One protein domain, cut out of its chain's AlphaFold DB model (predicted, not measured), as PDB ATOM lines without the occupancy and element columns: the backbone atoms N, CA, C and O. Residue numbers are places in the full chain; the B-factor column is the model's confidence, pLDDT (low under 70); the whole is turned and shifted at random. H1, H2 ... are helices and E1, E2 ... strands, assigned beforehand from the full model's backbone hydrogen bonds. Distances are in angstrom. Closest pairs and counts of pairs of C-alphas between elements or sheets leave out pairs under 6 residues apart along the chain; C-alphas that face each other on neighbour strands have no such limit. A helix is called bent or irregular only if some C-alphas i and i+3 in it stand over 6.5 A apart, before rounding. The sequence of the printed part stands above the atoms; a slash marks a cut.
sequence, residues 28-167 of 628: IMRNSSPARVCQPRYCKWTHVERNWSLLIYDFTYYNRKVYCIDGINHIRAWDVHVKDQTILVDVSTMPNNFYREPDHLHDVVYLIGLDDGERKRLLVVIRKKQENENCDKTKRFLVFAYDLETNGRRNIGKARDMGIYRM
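Overview. This is residues 28 to 167 of the 628 residues of an uncharacterized protein of Tanacetum cinerariifolium (UniProt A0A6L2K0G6). Two strongly twisted sheets of four strands each lie partly face to face as a sandwich, their strands crossed; E3 to E6 make one layer and E7 to E10 the other. The small hairpin E1 and E2 lies away from the sandwich towards one end of the longest axis, and the far ends of the long strands E8 and E9, with the turn between them, reach to the other end. The printed part has 140 residues, with ten named strands and one named helix in the order E1 to E6, H1, E7 to E10; the class is mostly strand. Both large sheets are antiparallel, in the orders E3, E4, E5, E6 and E7, E8, E9, E10. The whole is compact, with a radius of gyration of the C-alphas of 16.4 A and spans of 50 by 36 by 23 A.

Along the chain. The printed part begins at Ile 28, and E1 is residues 36 to 39, starting at C-alpha 36 at (-61.781, -15.437, 29.669). E2 is residues 44 to 47. E3, residues 56 to 62, is 16.9 A long from first to last C-alpha; E4, residues 65 to 70, is 15.6 A; E5, residues 74 to 79, is 16.4 A; and E6, residues 88 to 93, is 14.0 A. H1, residues 96 to 99, is neither bent nor irregular, but only just: C-alphas 96 and 99 are 6.3 A apart. E7, residues 108 to 115, is 23.0 A long and begins at C-alpha 108 at (-39.297, -9.157, 29.397). E8, residues 120 to 132, is 38.1 A long, and E9, residues 135 to 147, is 35.4 A. E10, residues 158 to 166, is 23.7 A long and ends at C-alpha 166 at (-28.056, 0.687, 31.850).

Arrangement. E1 and E2 are an antiparallel hairpin with N 37 and O 46 2.9 A apart, within hydrogen-bond range; E2 and E3 are apart. E3, E4, E5 and E6 form a meander, each strand the antiparallel neighbour of the one before. Within hydrogen-bond range are N 60 and O 67 of E3 and E4 at 2.9 A, N 68 and O 76 of E4 and E5 at 2.8 A, and N 77 and O 89 of E5 and E6 at 2.8 A. H1 is not on either large sheet; it is too short for an O i to N i+4 pair, and 0 of its 1 O i to N i+3 pair are within range. E7, E8, E9 and E10 form a second meander, with N 112 and O 123 at 2.9 A, N 126 and O 142 at 2.9 A, and N 145 and O 160 at 2.9 A, each within hydrogen-bond range. In the sandwich, two sheets face to face, the facing parts are 9.9 A centre to centre, their best planes 11 degrees apart, and the strands of one sheet are at 40 degrees to those of the other. The edge strands E3 and E7 have 13 pairs of C-alphas within 8 A; their closest C-alphas are those of Tyr 62 and Gly 113, 5.4 A apart. The edge strands E6 and E10 have 1 such pair, the C-alphas of Ser 92 and Lys 158, 7.4 A apart. E6 and E9 are only just apart, with 8.1 A between their closest C-alphas.

Size, cuts and confidence. The two C-alphas farthest apart are those of Lys 83 and Glu 133, 50.7 A. The printed part has no cut and no long link. The mean pLDDT of the printed part is 71.1; 56 residues are under 70, among them residues 28 to 35, 96 to 106 and 149 to 167.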
ATOM      1  N   ILE A  28     -58.488 -14.722  36.066       50.09
ATOM      2  CA  ILE A  28     -58.088 -14.667  34.651       50.09
ATOM      3  C   ILE A  28     -57.057 -15.778  34.409       50.09
ATOM      4  O   ILE A  28     -56.070 -15.866  35.136       50.09
ATOM      5  N   MET A  29     -57.255 -16.630  33.395       41.44
ATOM      6  CA  MET A  29     -56.324 -17.728  33.080       41.44
ATOM      7  C   MET A  29     -55.637 -17.589  31.718       41.44
ATOM      8  O   MET A  29     -56.275 -17.410  30.680       41.44
ATOM      9  N   ARG A  30     -54.310 -17.761  31.728       41.75
ATOM     10  CA  ARG A  30     -53.391 -17.535  30.602       41.75
ATOM     11  C   ARG A  30     -53.150 -18.811  29.783       41.75
ATOM     12  O   ARG A  30     -52.121 -19.474  29.922       41.75
ATOM     13  N   ASN A  31     -54.101 -19.151  28.913       33.81
ATOM     14  CA  ASN A  31     -53.944 -20.186  27.879       33.81
ATOM     15  C   ASN A  31     -53.747 -19.567  26.483       33.81
ATOM     16  O   ASN A  31     -53.991 -18.382  26.288       33.81
ATOM     17  N   SER A  32     -53.329 -20.366  25.495       41.69
ATOM     18  CA  SER A  32     -53.213 -19.949  24.083       41.69
ATOM     19  C   SER A  32     -54.590 -19.900  23.400       41.69
ATOM     20  O   SER A  32     -54.893 -20.667  22.486       41.69
ATOM     21  N   SER A  33     -55.481 -19.081  23.947       50.25
ATOM     22  CA  SER A  33     -56.892 -18.917  23.586       50.25
ATOM     23  C   SER A  33     -57.318 -17.500  23.991       50.25
ATOM     24  O   SER A  33     -56.737 -16.978  24.942       50.25
ATOM     25  N   PRO A  34     -58.308 -16.872  23.326       58.28
ATOM     26  CA  PRO A  34     -58.775 -15.537  23.708       58.28
ATOM     27  C   PRO A  34     -59.202 -15.500  25.181       58.28
ATOM     28  O   PRO A  34     -59.717 -16.494  25.709       58.28
ATOM     29  N   ALA A  35     -58.929 -14.371  25.840       65.00
ATOM     30  CA  ALA A  35     -59.025 -14.257  27.290       65.00
ATOM     31  C   ALA A  35     -60.442 -14.537  27.805       65.00
ATOM     32  O   ALA A  35     -61.447 -14.240  27.151       65.00
ATOM     33  N   ARG A  36     -60.518 -15.104  29.012       71.25
ATOM     34  CA  ARG A  36     -61.781 -15.437  29.669       71.25
ATOM     35  C   ARG A  36     -61.822 -14.910  31.093       71.25
ATOM     36  O   ARG A  36     -60.869 -15.094  31.847       71.25
ATOM     37  N   VAL A  37     -62.967 -14.345  31.451       72.31
ATOM     38  CA  VAL A  37     -63.310 -13.908  32.806       72.31
ATOM     39  C   VAL A  37     -64.063 -15.042  33.493       72.31
ATOM     40  O   VAL A  37     -65.089 -15.488  32.973       72.31
ATOM     41  N   CYS A  38     -63.589 -15.517  34.644       75.25
ATOM     42  CA  CYS A  38     -64.396 -16.378  35.508       75.25
ATOM     43  C   CYS A  38     -65.260 -15.518  36.436       75.25
ATOM     44  O   CYS A  38     -64.733 -14.674  37.159       75.25
ATOM     45  N   GLN A  39     -66.572 -15.762  36.463       74.25
ATOM     46  CA  GLN A  39     -67.469 -15.259  37.505       74.25
ATOM     47  C   GLN A  39     -67.631 -16.352  38.584       74.25
ATOM     48  O   GLN A  39     -68.407 -17.291  38.362       74.25
ATOM     49  N   PRO A  40     -66.947 -16.270  39.751       66.69
ATOM     50  CA  PRO A  40     -66.871 -17.388  40.704       66.69
ATOM     51  C   PRO A  40     -68.242 -17.818  41.228       66.69
ATOM     52  O   PRO A  40     -68.536 -19.006  41.309       66.69
ATOM     53  N   ARG A  41     -69.125 -16.843  41.487       70.44
ATOM     54  CA  ARG A  41     -70.499 -17.044  41.982       70.44
ATOM     55  C   ARG A  41     -71.370 -17.935  41.081       70.44
ATOM     56  O   ARG A  41     -72.361 -18.480  41.559       70.44
ATOM     57  N   TYR A  42     -71.012 -18.077  39.804       73.69
ATOM     58  CA  TYR A  42     -71.779 -18.824  38.802       73.69
ATOM     59  C   TYR A  42     -70.963 -19.924  38.102       73.69
ATOM     60  O   TYR A  42     -71.479 -20.555  37.181       73.69
ATOM     61  N   CYS A  43     -69.689 -20.116  38.476       74.81
ATOM     62  CA  CYS A  43     -68.711 -20.959  37.769       74.81
ATOM     63  C   CYS A  43     -68.658 -20.715  36.241       74.81
ATOM     64  O   CYS A  43     -68.296 -21.602  35.465       74.81
ATOM     65  N   LYS A  44     -69.055 -19.515  35.796       78.25
ATOM     66  CA  LYS A  44     -69.287 -19.192  34.386       78.25
ATOM     67  C   LYS A  44     -68.075 -18.477  33.806       78.25
ATOM     68  O   LYS A  44     -67.628 -17.469  34.348       78.25
ATOM     69  N   TRP A  45     -67.594 -18.980  32.672       77.88
ATOM     70  CA  TRP A  45     -66.536 -18.350  31.890       77.88
ATOM     71  C   TRP A  45     -67.136 -17.509  30.761       77.88
ATOM     72  O   TRP A  45     -67.771 -18.049  29.854       77.88
ATOM     73  N   THR A  46     -66.902 -16.201  30.797       75.69
ATOM     74  CA  THR A  46     -67.246 -15.266  29.715       75.69
ATOM     75  C   THR A  46     -66.005 -15.032  28.853       75.69
ATOM     76  O   THR A  46     -64.923 -14.811  29.390       75.69
ATOM     77  N   HIS A  47     -66.132 -15.096  27.524       72.31
ATOM     78  CA  HIS A  47     -65.052 -14.715  26.601       72.31
ATOM     79  C   HIS A  47     -65.006 -13.197  26.435       72.31
ATOM     80  O   HIS A  47     -66.041 -12.589  26.174       72.31
ATOM     81  N   VAL A  48     -63.810 -12.613  26.518       69.38
ATOM     82  CA  VAL A  48     -63.551 -11.227  26.095       69.38
ATOM     83  C   VAL A  48     -63.408 -11.202  24.560       69.38
ATOM     84  O   VAL A  48     -63.058 -12.223  23.962       69.38
ATOM     85  N   GLU A  49     -63.727 -10.086  23.895       62.28
ATOM     86  CA  GLU A  49     -63.897 -10.041  22.432       62.28
ATOM     87  C   GLU A  49     -62.676 -10.478  21.603       62.28
ATOM     88  O   GLU A  49     -61.529 -10.413  22.028       62.28
ATOM     89  N   ARG A  50     -62.936 -10.896  20.357       55.06
ATOM     90  CA  ARG A  50     -61.993 -11.602  19.466       55.06
ATOM     91  C   ARG A  50     -60.729 -10.832  19.047       55.06
ATOM     92  O   ARG A  50     -59.866 -11.442  18.427       55.06
ATOM     93  N   ASN A  51     -60.587  -9.549  19.384       58.00
ATOM     94  CA  ASN A  51     -59.491  -8.687  18.916       58.00
ATOM     95  C   ASN A  51     -58.198  -8.771  19.761       58.00
ATOM     96  O   ASN A  51     -57.357  -7.869  19.686       58.00
ATOM     97  N   TRP A  52     -58.020  -9.826  20.561       63.44
ATOM     98  CA  TRP A  52     -56.728 -10.155  21.178       63.44
ATOM     99  C   TRP A  52     -55.711 -10.548  20.103       63.44
ATOM    100  O   TRP A  52     -56.013 -11.376  19.242       63.44
ATOM    101  N   SER A  53     -54.485 -10.026  20.187       62.75
ATOM    102  CA  SER A  53     -53.370 -10.664  19.484       62.75
ATOM    103  C   SER A  53     -53.035 -12.009  20.156       62.75
ATOM    104  O   SER A  53     -53.453 -12.289  21.282       62.75
ATOM    105  N   LEU A  54     -52.310 -12.889  19.459       64.69
ATOM    106  CA  LEU A  54     -52.059 -14.266  19.920       64.69
ATOM    107  C   LEU A  54     -51.135 -14.367  21.149       64.69
ATOM    108  O   LEU A  54     -50.949 -15.462  21.683       64.69
ATOM    109  N   LEU A  55     -50.553 -13.249  21.591       74.44
ATOM    110  CA  LEU A  55     -49.660 -13.159  22.740       74.44
ATOM    111  C   LEU A  55     -50.089 -11.994  23.640       74.44
ATOM    112  O   LEU A  55     -50.554 -10.961  23.171       74.44
ATOM    113  N   ILE A  56     -49.884 -12.167  24.941       82.31
ATOM    114  CA  ILE A  56     -49.986 -11.118  25.961       82.31
ATOM    115  C   ILE A  56     -48.656 -11.169  26.705       82.31
ATOM    116  O   ILE A  56     -48.303 -12.247  27.202       82.31
ATOM    117  N   TYR A  57     -47.923 -10.058  26.765       85.38
ATOM    118  CA  TYR A  57     -46.655  -9.974  27.492       85.38
ATOM    119  C   TYR A  57     -46.901  -9.927  28.999       85.38
ATOM    120  O   TYR A  57     -46.384 -10.776  29.725       85.38
ATOM    121  N   ASP A  58     -47.771  -9.021  29.442       89.12
ATOM    122  CA  ASP A  58     -48.173  -8.893  30.841       89.12
ATOM    123  C   ASP A  58     -49.569  -8.259  30.990       89.12
ATOM    124  O   ASP A  58     -50.116  -7.713  30.023       89.12
ATOM    125  N   PHE A  59     -50.157  -8.359  32.184       91.94
ATOM    126  CA  PHE A  59     -51.424  -7.714  32.537       91.94
ATOM    127  C   PHE A  59     -51.471  -7.315  34.018       91.94
ATOM    128  O   PHE A  59     -50.940  -8.015  34.873       91.94
ATOM    129  N   THR A  60     -52.171  -6.225  34.328       92.56
ATOM    130  CA  THR A  60     -52.354  -5.730  35.701       92.56
ATOM    131  C   THR A  60     -53.775  -5.219  35.920       92.56
ATOM    132  O   THR A  60     -54.431  -4.774  34.975       92.56
ATOM    133  N   TYR A  61     -54.272  -5.288  37.154       90.38
ATOM    134  CA  TYR A  61     -55.559  -4.704  37.538       90.38
ATOM    135  C   TYR A  61     -55.311  -3.409  38.305       90.38
ATOM    136  O   TYR A  61     -54.754  -3.425  39.399       90.38
ATOM    137  N   TYR A  62     -55.725  -2.288  37.722       90.06
ATOM    138  CA  TYR A  62     -55.460  -0.950  38.237       90.06
ATOM    139  C   TYR A  62     -56.631  -0.014  37.900       90.06
ATOM    140  O   TYR A  62     -57.294  -0.211  36.886       90.06
ATOM    141  N   ASN A  63     -56.937   0.977  38.746       87.44
ATOM    142  CA  ASN A  63     -58.037   1.938  38.540       87.44
ATOM    143  C   ASN A  63     -59.342   1.287  37.990       87.44
ATOM    144  O   ASN A  63     -59.897   1.700  36.971       87.44
ATOM    145  N   ARG A  64     -59.770   0.183  38.633       86.00
ATOM    146  CA  ARG A  64     -60.909  -0.701  38.274       86.00
ATOM    147  C   ARG A  64     -60.878  -1.431  36.921       86.00
ATOM    148  O   ARG A  64     -61.814  -2.178  36.623       86.00
ATOM    149  N   LYS A  65     -59.814  -1.301  36.134       88.00
ATOM    150  CA  LYS A  65     -59.678  -1.909  34.804       88.00
ATOM    151  C   LYS A  65     -58.535  -2.917  34.781       88.00
ATOM    152  O   LYS A  65     -57.555  -2.783  35.508       88.00
ATOM    153  N   VAL A  66     -58.653  -3.931  33.932       89.44
ATOM    154  CA  VAL A  66     -57.520  -4.798  33.596       89.44
ATOM    155  C   VAL A  66     -56.813  -4.181  32.402       89.44
ATOM    156  O   VAL A  66     -57.385  -4.133  31.314       89.44
ATOM    157  N   TYR A  67     -55.585  -3.718  32.610       90.50
ATOM    158  CA  TYR A  67     -54.678  -3.304  31.545       90.50
ATOM    159  C   TYR A  67     -53.827  -4.498  31.107       90.50
ATOM    160  O   TYR A  67     -53.481  -5.355  31.919       90.50
ATOM    161  N   CYS A  68     -53.469  -4.564  29.830       90.31
ATOM    162  CA  CYS A  68     -52.589  -5.594  29.282       90.31
ATOM    163  C   CYS A  68     -51.762  -5.051  28.115       90.31
ATOM    164  O   CYS A  68     -52.215  -4.151  27.408       90.31
ATOM    165  N   ILE A  69     -50.573  -5.621  27.896       87.44
ATOM    166  CA  ILE A  69     -49.772  -5.379  26.687       87.44
ATOM    167  C   ILE A  69     -49.847  -6.621  25.808       87.44
ATOM    168  O   ILE A  69     -49.484  -7.721  26.237       87.44
ATOM    169  N   ASP A  70     -50.314  -6.452  24.576       84.56
ATOM    170  CA  ASP A  70     -50.422  -7.541  23.610       84.56
ATOM    171  C   ASP A  70     -49.149  -7.731  22.758       84.56
ATOM    172  O   ASP A  70     -48.241  -6.902  22.734       84.56
ATOM    173  N   GLY A  71     -49.094  -8.836  22.016       78.50
ATOM    174  CA  GLY A  71     -48.014  -9.178  21.081       78.50
ATOM    175  C   GLY A  71     -47.881  -8.303  19.827       78.50
ATOM    176  O   GLY A  71     -47.116  -8.669  18.940       78.50
ATOM    177  N   ILE A  72     -48.637  -7.206  19.706       80.81
ATOM    178  CA  ILE A  72     -48.395  -6.139  18.717       80.81
ATOM    179  C   ILE A  72     -48.087  -4.800  19.412       80.81
ATOM    180  O   ILE A  72     -48.116  -3.746  18.783       80.81
ATOM    181  N   ASN A  73     -47.724  -4.862  20.697       81.19
ATOM    182  CA  ASN A  73     -47.287  -3.761  21.553       81.19
ATOM    183  C   ASN A  73     -48.359  -2.685  21.815       81.19
ATOM    184  O   ASN A  73     -48.036  -1.542  22.145       81.19
ATOM    185  N   HIS A  74     -49.638  -3.053  21.718       85.00
ATOM    186  CA  HIS A  74     -50.747  -2.214  22.161       85.00
ATOM    187  C   HIS A  74     -51.031  -2.432  23.651       85.00
ATOM    188  O   HIS A  74     -51.267  -3.561  24.095       85.00
ATOM    189  N   ILE A  75     -51.056  -1.334  24.407       87.94
ATOM    190  CA  ILE A  75     -51.610  -1.264  25.757       87.94
ATOM    191  C   ILE A  75     -53.126  -1.164  25.614       87.94
ATOM    192  O   ILE A  75     -53.642  -0.162  25.121       87.94
ATOM    193  N   ARG A  76     -53.856  -2.178  26.072       87.69
ATOM    194  CA  ARG A  76     -55.325  -2.201  26.055       87.69
ATOM    195  C   ARG A  76     -55.881  -2.314  27.468       87.69
ATOM    196  O   ARG A  76     -55.252  -2.930  28.324       87.69
ATOM    197  N   ALA A  77     -57.081  -1.785  27.685       89.00
ATOM    198  CA  ALA A  77     -57.843  -1.936  28.919       89.00
ATOM    199  C   ALA A  77     -59.203  -2.593  28.674       89.00
ATOM    200  O   ALA A  77     -59.850  -2.353  27.655       89.00
ATOM    201  N   TRP A  78     -59.680  -3.352  29.654       86.12
ATOM    202  CA  TRP A  78     -61.073  -3.786  29.747       86.12
ATOM    203  C   TRP A  78     -61.613  -3.465  31.146       86.12
ATOM    204  O   TRP A  78     -60.916  -3.619  32.152       86.12
ATOM    205  N   ASP A  79     -62.851  -2.971  31.207       83.50
ATOM    206  CA  ASP A  79     -63.526  -2.654  32.464       83.50
ATOM    207  C   ASP A  79     -64.270  -3.879  33.010       83.50
ATOM    208  O   ASP A  79     -65.139  -4.454  32.348       83.50
ATOM    209  N   VAL A  80     -63.917  -4.295  34.227       78.06
ATOM    210  CA  VAL A  80     -64.459  -5.510  34.854       78.06
ATOM    211  C   VAL A  80     -65.888  -5.292  35.375       78.06
ATOM    212  O   VAL A  80     -66.624  -6.260  35.569       78.06
ATOM    213  N   HIS A  81     -66.298  -4.041  35.595       75.69
ATOM    214  CA  HIS A  81     -67.536  -3.681  36.300       75.69
ATOM    215  C   HIS A  81     -68.659  -3.231  35.357       75.69
ATOM    216  O   HIS A  81     -69.833  -3.287  35.726       75.69
ATOM    217  N   VAL A  82     -68.326  -2.835  34.124       76.25
ATOM    218  CA  VAL A  82     -69.301  -2.584  33.049       76.25
ATOM    219  C   VAL A  82     -70.000  -3.893  32.645       76.25
ATOM    220  O   VAL A  82     -69.377  -4.951  32.590       76.25
ATOM    221  N   LYS A  83     -71.311  -3.834  32.349       66.69
ATOM    222  CA  LYS A  83     -72.121  -5.017  31.976       66.69
ATOM    223  C   LYS A  83     -71.537  -5.784  30.785       66.69
ATOM    224  O   LYS A  83     -71.474  -7.012  30.826       66.69
ATOM    225  N   ASP A  84     -71.073  -5.062  29.771       65.00
ATOM    226  CA  ASP A  84     -70.380  -5.621  28.612       65.00
ATOM    227  C   ASP A  84     -68.896  -5.862  28.935       65.00
ATOM    228  O   ASP A  84     -68.000  -5.214  28.392       65.00
ATOM    229  N   GLN A  85     -68.641  -6.849  29.806       63.72
ATOM    230  CA  GLN A  85     -67.313  -7.337  30.238       63.72
ATOM    231  C   GLN A  85     -66.445  -7.919  29.094       63.72
ATOM    232  O   GLN A  85     -65.512  -8.685  29.334       63.72
ATOM    233  N   THR A  86     -66.790  -7.632  27.841       64.56
ATOM    234  CA  THR A  86     -66.182  -8.183  26.633       64.56
ATOM    235  C   THR A  86     -65.437  -7.135  25.814       64.56
ATOM    236  O   THR A  86     -64.558  -7.512  25.042       64.56
ATOM    237  N   ILE A  87     -65.773  -5.849  25.971       73.38
ATOM    238  CA  ILE A  87     -65.223  -4.755  25.165       73.38
ATOM    239  C   ILE A  87     -63.796  -4.445  25.627       73.38
ATOM    240  O   ILE A  87     -63.567  -4.080  26.782       73.38
ATOM    241  N   LEU A  88     -62.845  -4.555  24.699       77.88
ATOM    242  CA  LEU A  88     -61.448  -4.184  24.909       77.88
ATOM    243  C   LEU A  88     -61.170  -2.828  24.247       77.88
ATOM    244  O   LEU A  88     -61.369  -2.673  23.041       77.88
ATOM    245  N   VAL A  89     -60.697  -1.856  25.021       82.75
ATOM    246  CA  VAL A  89     -60.381  -0.496  24.568       82.75
ATOM    247  C   VAL A  89     -58.872  -0.360  24.392       82.75
ATOM    248  O   VAL A  89     -58.108  -0.739  25.276       82.75
ATOM    249  N   ASP A  90     -58.436   0.185  23.260       83.38
ATOM    250  CA  ASP A  90     -57.032   0.540  23.033       83.38
ATOM    251  C   ASP A  90     -56.689   1.814  23.825       83.38
ATOM    252  O   ASP A  90     -57.401   2.814  23.715       83.38
ATOM    253  N   VAL A  91     -55.647   1.757  24.660       83.12
ATOM    254  CA  VAL A  91     -55.256   2.828  25.599       83.12
ATOM    255  C   VAL A  91     -53.992   3.536  25.139       83.12
ATOM    256  O   VAL A  91     -53.882   4.741  25.311       83.12
ATOM    257  N   SER A  92     -53.025   2.827  24.559       83.88
ATOM    258  CA  SER A  92     -51.899   3.453  23.860       83.88
ATOM    259  C   SER A  92     -51.132   2.418  23.043       83.88
ATOM    260  O   SER A  92     -51.181   1.225  23.334       83.88
ATOM    261  N   THR A  93     -50.369   2.863  22.051       82.25
ATOM    262  CA  THR A  93     -49.435   1.999  21.318       82.25
ATOM    263  C   THR A  93     -48.021   2.298  21.796       82.25
ATOM    264  O   THR A  93     -47.578   3.445  21.720       82.25
ATOM    265  N   MET A  94     -47.294   1.283  22.271       77.00
ATOM    266  CA  MET A  94     -45.874   1.439  22.602       77.00
ATOM    267  C   MET A  94     -45.095   1.892  21.353       77.00
ATOM    268  O   MET A  94     -45.408   1.436  20.247       77.00
ATOM    269  N   PRO A  95     -44.046   2.726  21.477       72.00
ATOM    270  CA  PRO A  95     -43.308   3.189  20.306       72.00
ATOM    271  C   PRO A  95     -42.680   2.025  19.520       72.00
ATOM    272  O   PRO A  95     -41.855   1.270  20.037       72.00
ATOM    273  N   ASN A  96     -43.044   1.909  18.237       63.84
ATOM    274  CA  ASN A  96     -42.683   0.784  17.358       63.84
ATOM    275  C   ASN A  96     -41.171   0.506  17.240       63.84
ATOM    276  O   ASN A  96     -40.774  -0.590  16.844       63.84
ATOM    277  N   ASN A  97     -40.321   1.478  17.573       59.19
ATOM    278  CA  ASN A  97     -38.870   1.377  17.425       59.19
ATOM    279  C   ASN A  97     -38.224   0.378  18.407       59.19
ATOM    280  O   ASN A  97     -37.133  -0.106  18.131       59.19
ATOM    281  N   PHE A  98     -38.878   0.026  19.522       58.91
ATOM    282  CA  PHE A  98     -38.262  -0.809  20.567       58.91
ATOM    283  C   PHE A  98     -38.269  -2.325  20.297       58.91
ATOM    284  O   PHE A  98     -37.538  -3.054  20.974       58.91
ATOM    285  N   TYR A  99     -39.045  -2.784  19.307       56.78
ATOM    286  CA  TYR A  99     -39.263  -4.206  18.982       56.78
ATOM    287  C   TYR A  99     -38.984  -4.556  17.507       56.78
ATOM    288  O   TYR A  99     -39.384  -5.618  17.038       56.78
ATOM    289  N   ARG A 100     -38.361  -3.648  16.738       45.59
ATOM    290  CA  ARG A 100     -38.207  -3.807  15.277       45.59
ATOM    291  C   ARG A 100     -36.901  -4.471  14.830       45.59
ATOM    292  O   ARG A 100     -36.788  -4.850  13.669       45.59
ATOM    293  N   GLU A 101     -35.944  -4.622  15.737       51.88
ATOM    294  CA  GLU A 101     -34.798  -5.520  15.573       51.88
ATOM    295  C   GLU A 101     -35.287  -6.958  15.860       51.88
ATOM    296  O   GLU A 101     -35.757  -7.212  16.974       51.88
ATOM    297  N   PRO A 102     -35.260  -7.877  14.873       47.78
ATOM    298  CA  PRO A 102     -35.992  -9.149  14.928       47.78
ATOM    299  C   PRO A 102     -35.428 -10.175  15.923       47.78
ATOM    300  O   PRO A 102     -36.067 -11.200  16.162       47.78
ATOM    301  N   ASP A 103     -34.260  -9.899  16.498       50.91
ATOM    302  CA  ASP A 103     -33.506 -10.835  17.329       50.91
ATOM    303  C   ASP A 103     -33.905 -10.771  18.822       50.91
ATOM    304  O   ASP A 103     -33.745 -11.749  19.546       50.91
ATOM    305  N   HIS A 104     -34.537  -9.682  19.295       54.94
ATOM    306  CA  HIS A 104     -34.905  -9.495  20.718       54.94
ATOM    307  C   HIS A 104     -36.156 -10.276  21.166       54.94
ATOM    308  O   HIS A 104     -37.030  -9.756  21.859       54.94
ATOM    309  N   LEU A 105     -36.233 -11.565  20.831       54.47
ATOM    310  CA  LEU A 105     -37.266 -12.505  21.298       54.47
ATOM    311  C   LEU A 105     -37.239 -12.763  22.822       54.47
ATOM    312  O   LEU A 105     -38.087 -13.490  23.344       54.47
ATOM    313  N   HIS A 106     -36.264 -12.183  23.525       58.28
ATOM    314  CA  HIS A 106     -35.886 -12.511  24.897       58.28
ATOM    315  C   HIS A 106     -36.185 -11.400  25.923       58.28
ATOM    316  O   HIS A 106     -36.051 -11.649  27.129       58.28
ATOM    317  N   ASP A 107     -36.612 -10.215  25.472       75.06
ATOM    318  CA  ASP A 107     -36.978  -9.084  26.331       75.06
ATOM    319  C   ASP A 107     -38.216  -9.387  27.188       75.06
ATOM    320  O   ASP A 107     -39.190  -9.988  26.728       75.06
ATOM    321  N   VAL A 108     -38.189  -8.949  28.450       83.62
ATOM    322  CA  VAL A 108     -39.297  -9.157  29.397       83.62
ATOM    323  C   VAL A 108     -39.966  -7.823  29.694       83.62
ATOM    324  O   VAL A 108     -39.303  -6.873  30.103       83.62
ATOM    325  N   VAL A 109     -41.281  -7.765  29.499       86.62
ATOM    326  CA  VAL A 109     -42.102  -6.577  29.753       86.62
ATOM    327  C   VAL A 109     -42.917  -6.798  31.020       86.62
ATOM    328  O   VAL A 109     -43.516  -7.861  31.174       86.62
ATOM    329  N   TYR A 110     -42.958  -5.790  31.886       88.75
ATOM    330  CA  TYR A 110     -43.773  -5.749  33.098       88.75
ATOM    331  C   TYR A 110     -44.722  -4.549  33.043       88.75
ATOM    332  O   TYR A 110     -44.343  -3.484  32.540       88.75
ATOM    333  N   LEU A 111     -45.937  -4.714  33.565       91.06
ATOM    334  CA  LEU A 111     -46.983  -3.696  33.562       91.06
ATOM    335  C   LEU A 111     -47.443  -3.379  34.990       91.06
ATOM    336  O   LEU A 111     -48.042  -4.216  35.661       91.06
ATOM    337  N   ILE A 112     -47.190  -2.156  35.454       91.31
ATOM    338  CA  ILE A 112     -47.411  -1.748  36.848       91.31
ATOM    339  C   ILE A 112     -48.348  -0.536  36.874       91.31
ATOM    340  O   ILE A 112     -48.092   0.467  36.213       91.31
ATOM    341  N   GLY A 113     -49.444  -0.620  37.628       89.31
ATOM    342  CA  GLY A 113     -50.272   0.548  37.940       89.31
ATOM    343  C   GLY A 113     -49.637   1.364  39.064       89.31
ATOM    344  O   GLY A 113     -49.228   0.782  40.066       89.31
ATOM    345  N   LEU A 114     -49.556   2.681  38.895       86.06
ATOM    346  CA  LEU A 114     -49.022   3.617  39.878       86.06
ATOM    347  C   LEU A 114     -50.076   4.696  40.154       86.06
ATOM    348  O   LEU A 114     -50.418   5.470  39.261       86.06
ATOM    349  N   ASP A 115     -50.567   4.736  41.389       82.38
ATOM    350  CA  ASP A 115     -51.346   5.850  41.929       82.38
ATOM    351  C   ASP A 115     -50.435   6.602  42.904       82.38
ATOM    352  O   ASP A 115     -49.925   5.999  43.848       82.38
ATOM    353  N   ASP A 116     -50.211   7.887  42.654       75.00
ATOM    354  CA  ASP A 116     -49.478   8.799  43.544       75.00
ATOM    355  C   ASP A 116     -50.425   9.782  44.267       75.00
ATOM    356  O   ASP A 116     -49.979  10.690  44.959       75.00
ATOM    357  N   GLY A 117     -51.743   9.593  44.120       71.25
ATOM    358  CA  GLY A 117     -52.781  10.466  44.668       71.25
ATOM    359  C   GLY A 117     -53.138  11.656  43.771       71.25
ATOM    360  O   GLY A 117     -54.295  12.079  43.783       71.25
ATOM    361  N   GLU A 118     -52.205  12.150  42.949       70.38
ATOM    362  CA  GLU A 118     -52.455  13.236  41.990       70.38
ATOM    363  C   GLU A 118     -52.802  12.746  40.580       70.38
ATOM    364  O   GLU A 118     -53.585  13.390  39.879       70.38
ATOM    365  N   ARG A 119     -52.135  11.680  40.116       73.19
ATOM    366  CA  ARG A 119     -52.112  11.248  38.713       73.19
ATOM    367  C   ARG A 119     -52.103   9.739  38.595       73.19
ATOM    368  O   ARG A 119     -51.188   9.044  39.036       73.19
ATOM    369  N   LYS A 120     -53.072   9.222  37.852       83.62
ATOM    370  CA  LYS A 120     -53.186   7.786  37.595       83.62
ATOM    371  C   LYS A 120     -52.294   7.398  36.435       83.62
ATOM    372  O   LYS A 120     -52.567   7.721  35.277       83.62
ATOM    373  N   ARG A 121     -51.198   6.716  36.757       86.12
ATOM    374  CA  ARG A 121     -50.123   6.378  35.824       86.12
ATOM    375  C   ARG A 121     -50.031   4.869  35.619       86.12
ATOM    376  O   ARG A 121     -50.309   4.064  36.504       86.12
ATOM    377  N   LEU A 122     -49.626   4.471  34.421       88.44
ATOM    378  CA  LEU A 122     -49.348   3.083  34.074       88.44
ATOM    379  C   LEU A 122     -47.890   2.985  33.620       88.44
ATOM    380  O   LEU A 122     -47.515   3.531  32.582       88.44
ATOM    381  N   LEU A 123     -47.060   2.330  34.426       88.75
ATOM    382  CA  LEU A 123     -45.645   2.121  34.155       88.75
ATOM    383  C   LEU A 123     -45.457   0.860  33.306       88.75
ATOM    384  O   LEU A 123     -45.948  -0.219  33.649       88.75
ATOM    385  N   VAL A 124     -44.699   0.991  32.220       87.88
ATOM    386  CA  VAL A 124     -44.236  -0.131  31.399       87.88
ATOM    387  C   VAL A 124     -42.729  -0.244  31.541       87.88
ATOM    388  O   VAL A 124     -41.994   0.639  31.097       87.88
ATOM    389  N   VAL A 125     -42.272  -1.345  32.137       87.50
ATOM    390  CA  VAL A 125     -40.848  -1.629  32.342       87.50
ATOM    391  C   VAL A 125     -40.417  -2.713  31.361       87.50
ATOM    392  O   VAL A 125     -40.871  -3.852  31.458       87.50
ATOM    393  N   ILE A 126     -39.533  -2.382  30.418       85.94
ATOM    394  CA  ILE A 126     -38.922  -3.356  29.502       85.94
ATOM    395  C   ILE A 126     -37.525  -3.700  30.018       85.94
ATOM    396  O   ILE A 126     -36.601  -2.893  29.916       85.94
ATOM    397  N   ARG A 127     -37.346  -4.919  30.529       84.94
ATOM    398  CA  ARG A 127     -36.031  -5.506  30.806       84.94
ATOM    399  C   ARG A 127     -35.428  -5.986  29.487       84.94
ATOM    400  O   ARG A 127     -35.745  -7.090  29.037       84.94
ATOM    401  N   LYS A 128     -34.544  -5.177  28.895       81.44
ATOM    402  CA  LYS A 128     -33.756  -5.591  27.730       81.44
ATOM    403  C   LYS A 128     -32.588  -6.472  28.152       81.44
ATOM    404  O   LYS A 128     -31.807  -6.110  29.041       81.44
ATOM    405  N   LYS A 129     -32.451  -7.625  27.506       78.38
ATOM    406  CA  LYS A 129     -31.335  -8.549  27.756       78.38
ATOM    407  C   LYS A 129     -30.137  -8.255  26.857       78.38
ATOM    408  O   LYS A 129     -30.215  -7.489  25.899       78.38
ATOM    409  N   GLN A 130     -29.011  -8.862  27.204       76.44
ATOM    410  CA  GLN A 130     -27.885  -9.071  26.311       76.44
ATOM    411  C   GLN A 130     -27.769 -10.572  26.059       76.44
ATOM    412  O   GLN A 130     -27.576 -11.336  27.005       76.44
ATOM    413  N   GLU A 131     -27.869 -10.977  24.796       64.19
ATOM    414  CA  GLU A 131     -27.484 -12.324  24.390       64.19
ATOM    415  C   GLU A 131     -25.958 -12.444  24.487       64.19
ATOM    416  O   GLU A 131     -25.219 -11.827  23.722       64.19
ATOM    417  N   ASN A 132     -25.496 -13.219  25.466       63.22
ATOM    418  CA  ASN A 132     -24.142 -13.751  25.544       63.22
ATOM    419  C   ASN A 132     -24.270 -15.278  25.577       63.22
ATOM    420  O   ASN A 132     -25.157 -15.792  26.259       63.22
ATOM    421  N   GLU A 133     -23.365 -15.999  24.915       63.06
ATOM    422  CA  GLU A 133     -23.503 -17.436  24.587       63.06
ATOM    423  C   GLU A 133     -23.824 -18.371  25.773       63.06
ATOM    424  O   GLU A 133     -24.386 -19.442  25.564       63.06
ATOM    425  N   ASN A 134     -23.510 -17.964  27.010       57.16
ATOM    426  CA  ASN A 134     -23.732 -18.752  28.228       57.16
ATOM    427  C   ASN A 134     -24.722 -18.147  29.252       57.16
ATOM    428  O   ASN A 134     -25.007 -18.816  30.245       57.16
ATOM    429  N   CYS A 135     -25.236 -16.911  29.097       58.62
ATOM    430  CA  CYS A 135     -26.201 -16.352  30.070       58.62
ATOM    431  C   CYS A 135     -27.022 -15.126  29.608       58.62
ATOM    432  O   CYS A 135     -26.482 -14.138  29.112       58.62
ATOM    433  N   ASP A 136     -28.323 -15.152  29.935       65.69
ATOM    434  CA  ASP A 136     -29.301 -14.051  29.823       65.69
ATOM    435  C   ASP A 136     -29.004 -12.906  30.830       65.69
ATOM    436  O   ASP A 136     -29.733 -12.702  31.810       65.69
ATOM    437  N   LYS A 137     -27.932 -12.131  30.625       76.00
ATOM    438  CA  LYS A 137     -27.673 -10.933  31.450       76.00
ATOM    439  C   LYS A 137     -28.644  -9.799  31.100       76.00
ATOM    440  O   LYS A 137     -29.039  -9.622  29.949       76.00
ATOM    441  N   THR A 138     -29.029  -8.996  32.094       76.75
ATOM    442  CA  THR A 138     -29.761  -7.742  31.846       76.75
ATOM    443  C   THR A 138     -28.799  -6.719  31.254       76.75
ATOM    444  O   THR A 138     -27.765  -6.455  31.857       76.75
ATOM    445  N   LYS A 139     -29.146  -6.117  30.114       79.81
ATOM    446  CA  LYS A 139     -28.372  -5.016  29.523       79.81
ATOM    447  C   LYS A 139     -28.824  -3.670  30.077       79.81
ATOM    448  O   LYS A 139     -28.015  -2.842  30.481       79.81
ATOM    449  N   ARG A 140     -30.143  -3.457  30.068       80.00
ATOM    450  CA  ARG A 140     -30.787  -2.232  30.546       80.00
ATOM    451  C   ARG A 140     -32.265  -2.443  30.850       80.00
ATOM    452  O   ARG A 140     -32.889  -3.331  30.269       80.00
ATOM    453  N   PHE A 141     -32.832  -1.578  31.678       81.75
ATOM    454  CA  PHE A 141     -34.276  -1.375  31.759       81.75
ATOM    455  C   PHE A 141     -34.667  -0.104  30.990       81.75
ATOM    456  O   PHE A 141     -33.913   0.867  30.950       81.75
ATOM    457  N   LEU A 142     -35.840  -0.125  30.360       81.62
ATOM    458  CA  LEU A 142     -36.510   1.049  29.792       81.62
ATOM    459  C   LEU A 142     -37.804   1.259  30.579       81.62
ATOM    460  O   LEU A 142     -38.560   0.295  30.725       81.62
ATOM    461  N   VAL A 143     -38.057   2.469  31.080       83.75
ATOM    462  CA  VAL A 143     -39.234   2.767  31.913       83.75
ATOM    463  C   VAL A 143     -40.071   3.868  31.271       83.75
ATOM    464  O   VAL A 143     -39.662   5.023  31.214       83.75
ATOM    465  N   PHE A 144     -41.274   3.514  30.823       82.00
ATOM    466  CA  PHE A 144     -42.238   4.456  30.253       82.00
ATOM    467  C   PHE A 144     -43.390   4.674  31.227       82.00
ATOM    468  O   PHE A 144     -43.986   3.701  31.689       82.00
ATOM    469  N   ALA A 145     -43.757   5.928  31.484       83.12
ATOM    470  CA  ALA A 145     -44.983   6.265  32.196       83.12
ATOM    471  C   ALA A 145     -46.063   6.716  31.215       83.12
ATOM    472  O   ALA A 145     -45.868   7.662  30.453       83.12
ATOM    473  N   TYR A 146     -47.216   6.058  31.266       82.06
ATOM    474  CA  TYR A 146     -48.418   6.449  30.541       82.06
ATOM    475  C   TYR A 146     -49.361   7.167  31.499       82.06
ATOM    476  O   TYR A 146     -49.896   6.563  32.426       82.06
ATOM    477  N   ASP A 147     -49.542   8.462  31.265       82.12
ATOM    478  CA  ASP A 147     -50.542   9.287  31.942       82.12
ATOM    479  C   ASP A 147     -51.944   8.896  31.440       82.12
ATOM    480  O   ASP A 147     -52.177   8.868  30.226       82.12
ATOM    481  N   LEU A 148     -52.855   8.533  32.350       79.25
ATOM    482  CA  LEU A 148     -54.207   8.069  32.012       79.25
ATOM    483  C   LEU A 148     -55.269   9.182  32.078       79.25
ATOM    484  O   LEU A 148     -56.421   8.930  31.713       79.25
ATOM    485  N   GLU A 149     -54.912  10.384  32.545       69.62
ATOM    486  CA  GLU A 149     -55.870  11.419  32.963       69.62
ATOM    487  C   GLU A 149     -55.825  12.692  32.102       69.62
ATOM    488  O   GLU A 149     -56.711  13.543  32.211       69.62
ATOM    489  N   THR A 150     -54.891  12.798  31.146       54.97
ATOM    490  CA  THR A 150     -54.889  13.883  30.147       54.97
ATOM    491  C   THR A 150     -56.111  13.829  29.211       54.97
ATOM    492  O   THR A 150     -56.086  13.199  28.151       54.97
ATOM    493  N   ASN A 151     -57.180  14.526  29.603       41.50
ATOM    494  CA  ASN A 151     -58.438  14.696  28.868       41.50
ATOM    495  C   ASN A 151     -58.250  15.180  27.413       41.50
ATOM    496  O   ASN A 151     -57.607  16.202  27.177       41.50
ATOM    497  N   GLY A 152     -58.911  14.528  26.440       35.03
ATOM    498  CA  GLY A 152     -59.063  15.090  25.084       35.03
ATOM    499  C   GLY A 152     -59.278  14.103  23.928       35.03
ATOM    500  O   GLY A 152     -58.365  13.875  23.147       35.03
ATOM    501  N   ARG A 153     -60.517  13.610  23.741       33.53
ATOM    502  CA  ARG A 153     -60.981  12.766  22.603       33.53
ATOM    503  C   ARG A 153     -60.188  11.464  22.353       33.53
ATOM    504  O   ARG A 153     -59.300  11.408  21.509       33.53
ATOM    505  N   ARG A 154     -60.715  10.371  22.929       40.81
ATOM    506  CA  ARG A 154     -60.113   9.025  23.056       40.81
ATOM    507  C   ARG A 154     -58.946   9.045  24.038       40.81
ATOM    508  O   ARG A 154     -58.040   9.859  23.913       40.81
ATOM    509  N   ASN A 155     -58.981   8.139  25.009       41.59
ATOM    510  CA  ASN A 155     -58.010   8.081  26.097       41.59
ATOM    511  C   ASN A 155     -56.724   7.406  25.603       41.59
ATOM    512  O   ASN A 155     -56.449   6.263  25.952       41.59
ATOM    513  N   ILE A 156     -55.985   8.114  24.746       43.78
ATOM    514  CA  ILE A 156     -54.657   7.719  24.284       43.78
ATOM    515  C   ILE A 156     -53.659   8.218  25.329       43.78
ATOM    516  O   ILE A 156     -53.285   9.392  25.323       43.78
ATOM    517  N   GLY A 157     -53.269   7.333  26.244       51.12
ATOM    518  CA  GLY A 157     -52.309   7.650  27.293       51.12
ATOM    519  C   GLY A 157     -50.984   8.086  26.679       51.12
ATOM    520  O   GLY A 157     -50.420   7.381  25.832       51.12
ATOM    521  N   LYS A 158     -50.492   9.262  27.070       50.16
ATOM    522  CA  LYS A 158     -49.241   9.811  26.538       50.16
ATOM    523  C   LYS A 158     -48.063   9.188  27.273       50.16
ATOM    524  O   LYS A 158     -47.925   9.376  28.480       50.16
ATOM    525  N   ALA A 159     -47.209   8.488  26.531       49.03
ATOM    526  CA  ALA A 159     -45.922   8.035  27.033       49.03
ATOM    527  C   ALA A 159     -45.029   9.244  27.349       49.03
ATOM    528  O   ALA A 159     -44.763  10.065  26.469       49.03
ATOM    529  N   ARG A 160     -44.516   9.310  28.575       55.00
ATOM    530  CA  ARG A 160     -43.255   9.986  28.887       55.00
ATOM    531  C   ARG A 160     -42.207   8.896  29.096       55.00
ATOM    532  O   ARG A 160     -42.455   7.945  29.840       55.00
ATOM    533  N   ASP A 161     -41.071   9.003  28.416       53.84
ATOM    534  CA  ASP A 161     -39.893   8.212  28.775       53.84
ATOM    535  C   ASP A 161     -39.385   8.751  30.120       53.84
ATOM    536  O   ASP A 161     -39.259   9.967  30.277       53.84
ATOM    537  N   MET A 162     -39.197   7.873  31.105       53.34
ATOM    538  CA  MET A 162     -38.708   8.240  32.438       53.34
ATOM    539  C   MET A 162     -37.321   7.665  32.738       53.34
ATOM    540  O   MET A 162     -36.803   7.912  33.822       53.34
ATOM    541  N   GLY A 163     -36.704   6.906  31.823       58.50
ATOM    542  CA  GLY A 163     -35.331   6.456  32.036       58.50
ATOM    543  C   GLY A 163     -34.879   5.257  31.207       58.50
ATOM    544  O   GLY A 163     -35.582   4.252  31.050       58.50
ATOM    545  N   ILE A 164     -33.621   5.342  30.766       59.91
ATOM    546  CA  ILE A 164     -32.851   4.256  30.154       59.91
ATOM    547  C   ILE A 164     -31.772   3.818  31.153       59.91
ATOM    548  O   ILE A 164     -30.631   4.269  31.095       59.91
ATOM    549  N   TYR A 165     -32.131   2.916  32.061       57.47
ATOM    550  CA  TYR A 165     -31.243   2.411  33.111       57.47
ATOM    551  C   TYR A 165     -30.312   1.343  32.546       57.47
ATOM    552  O   TYR A 165     -30.731   0.196  32.369       57.47
ATOM    553  N   ARG A 166     -29.062   1.685  32.237       53.22
ATOM    554  CA  ARG A 166     -28.056   0.687  31.850       53.22
ATOM    555  C   ARG A 166     -27.394   0.068  33.081       53.22
ATOM    556  O   ARG A 166     -27.113   0.762  34.047       53.22
ATOM    557  N   MET A 167     -27.116  -1.234  33.011       49.22
ATOM    558  CA  MET A 167     -26.450  -1.997  34.082       49.22
ATOM    559  C   MET A 167     -24.948  -2.221  33.812       49.22
ATOM    560  O   MET A 167     -24.338  -3.085  34.432       49.22
TER     561      MET A 167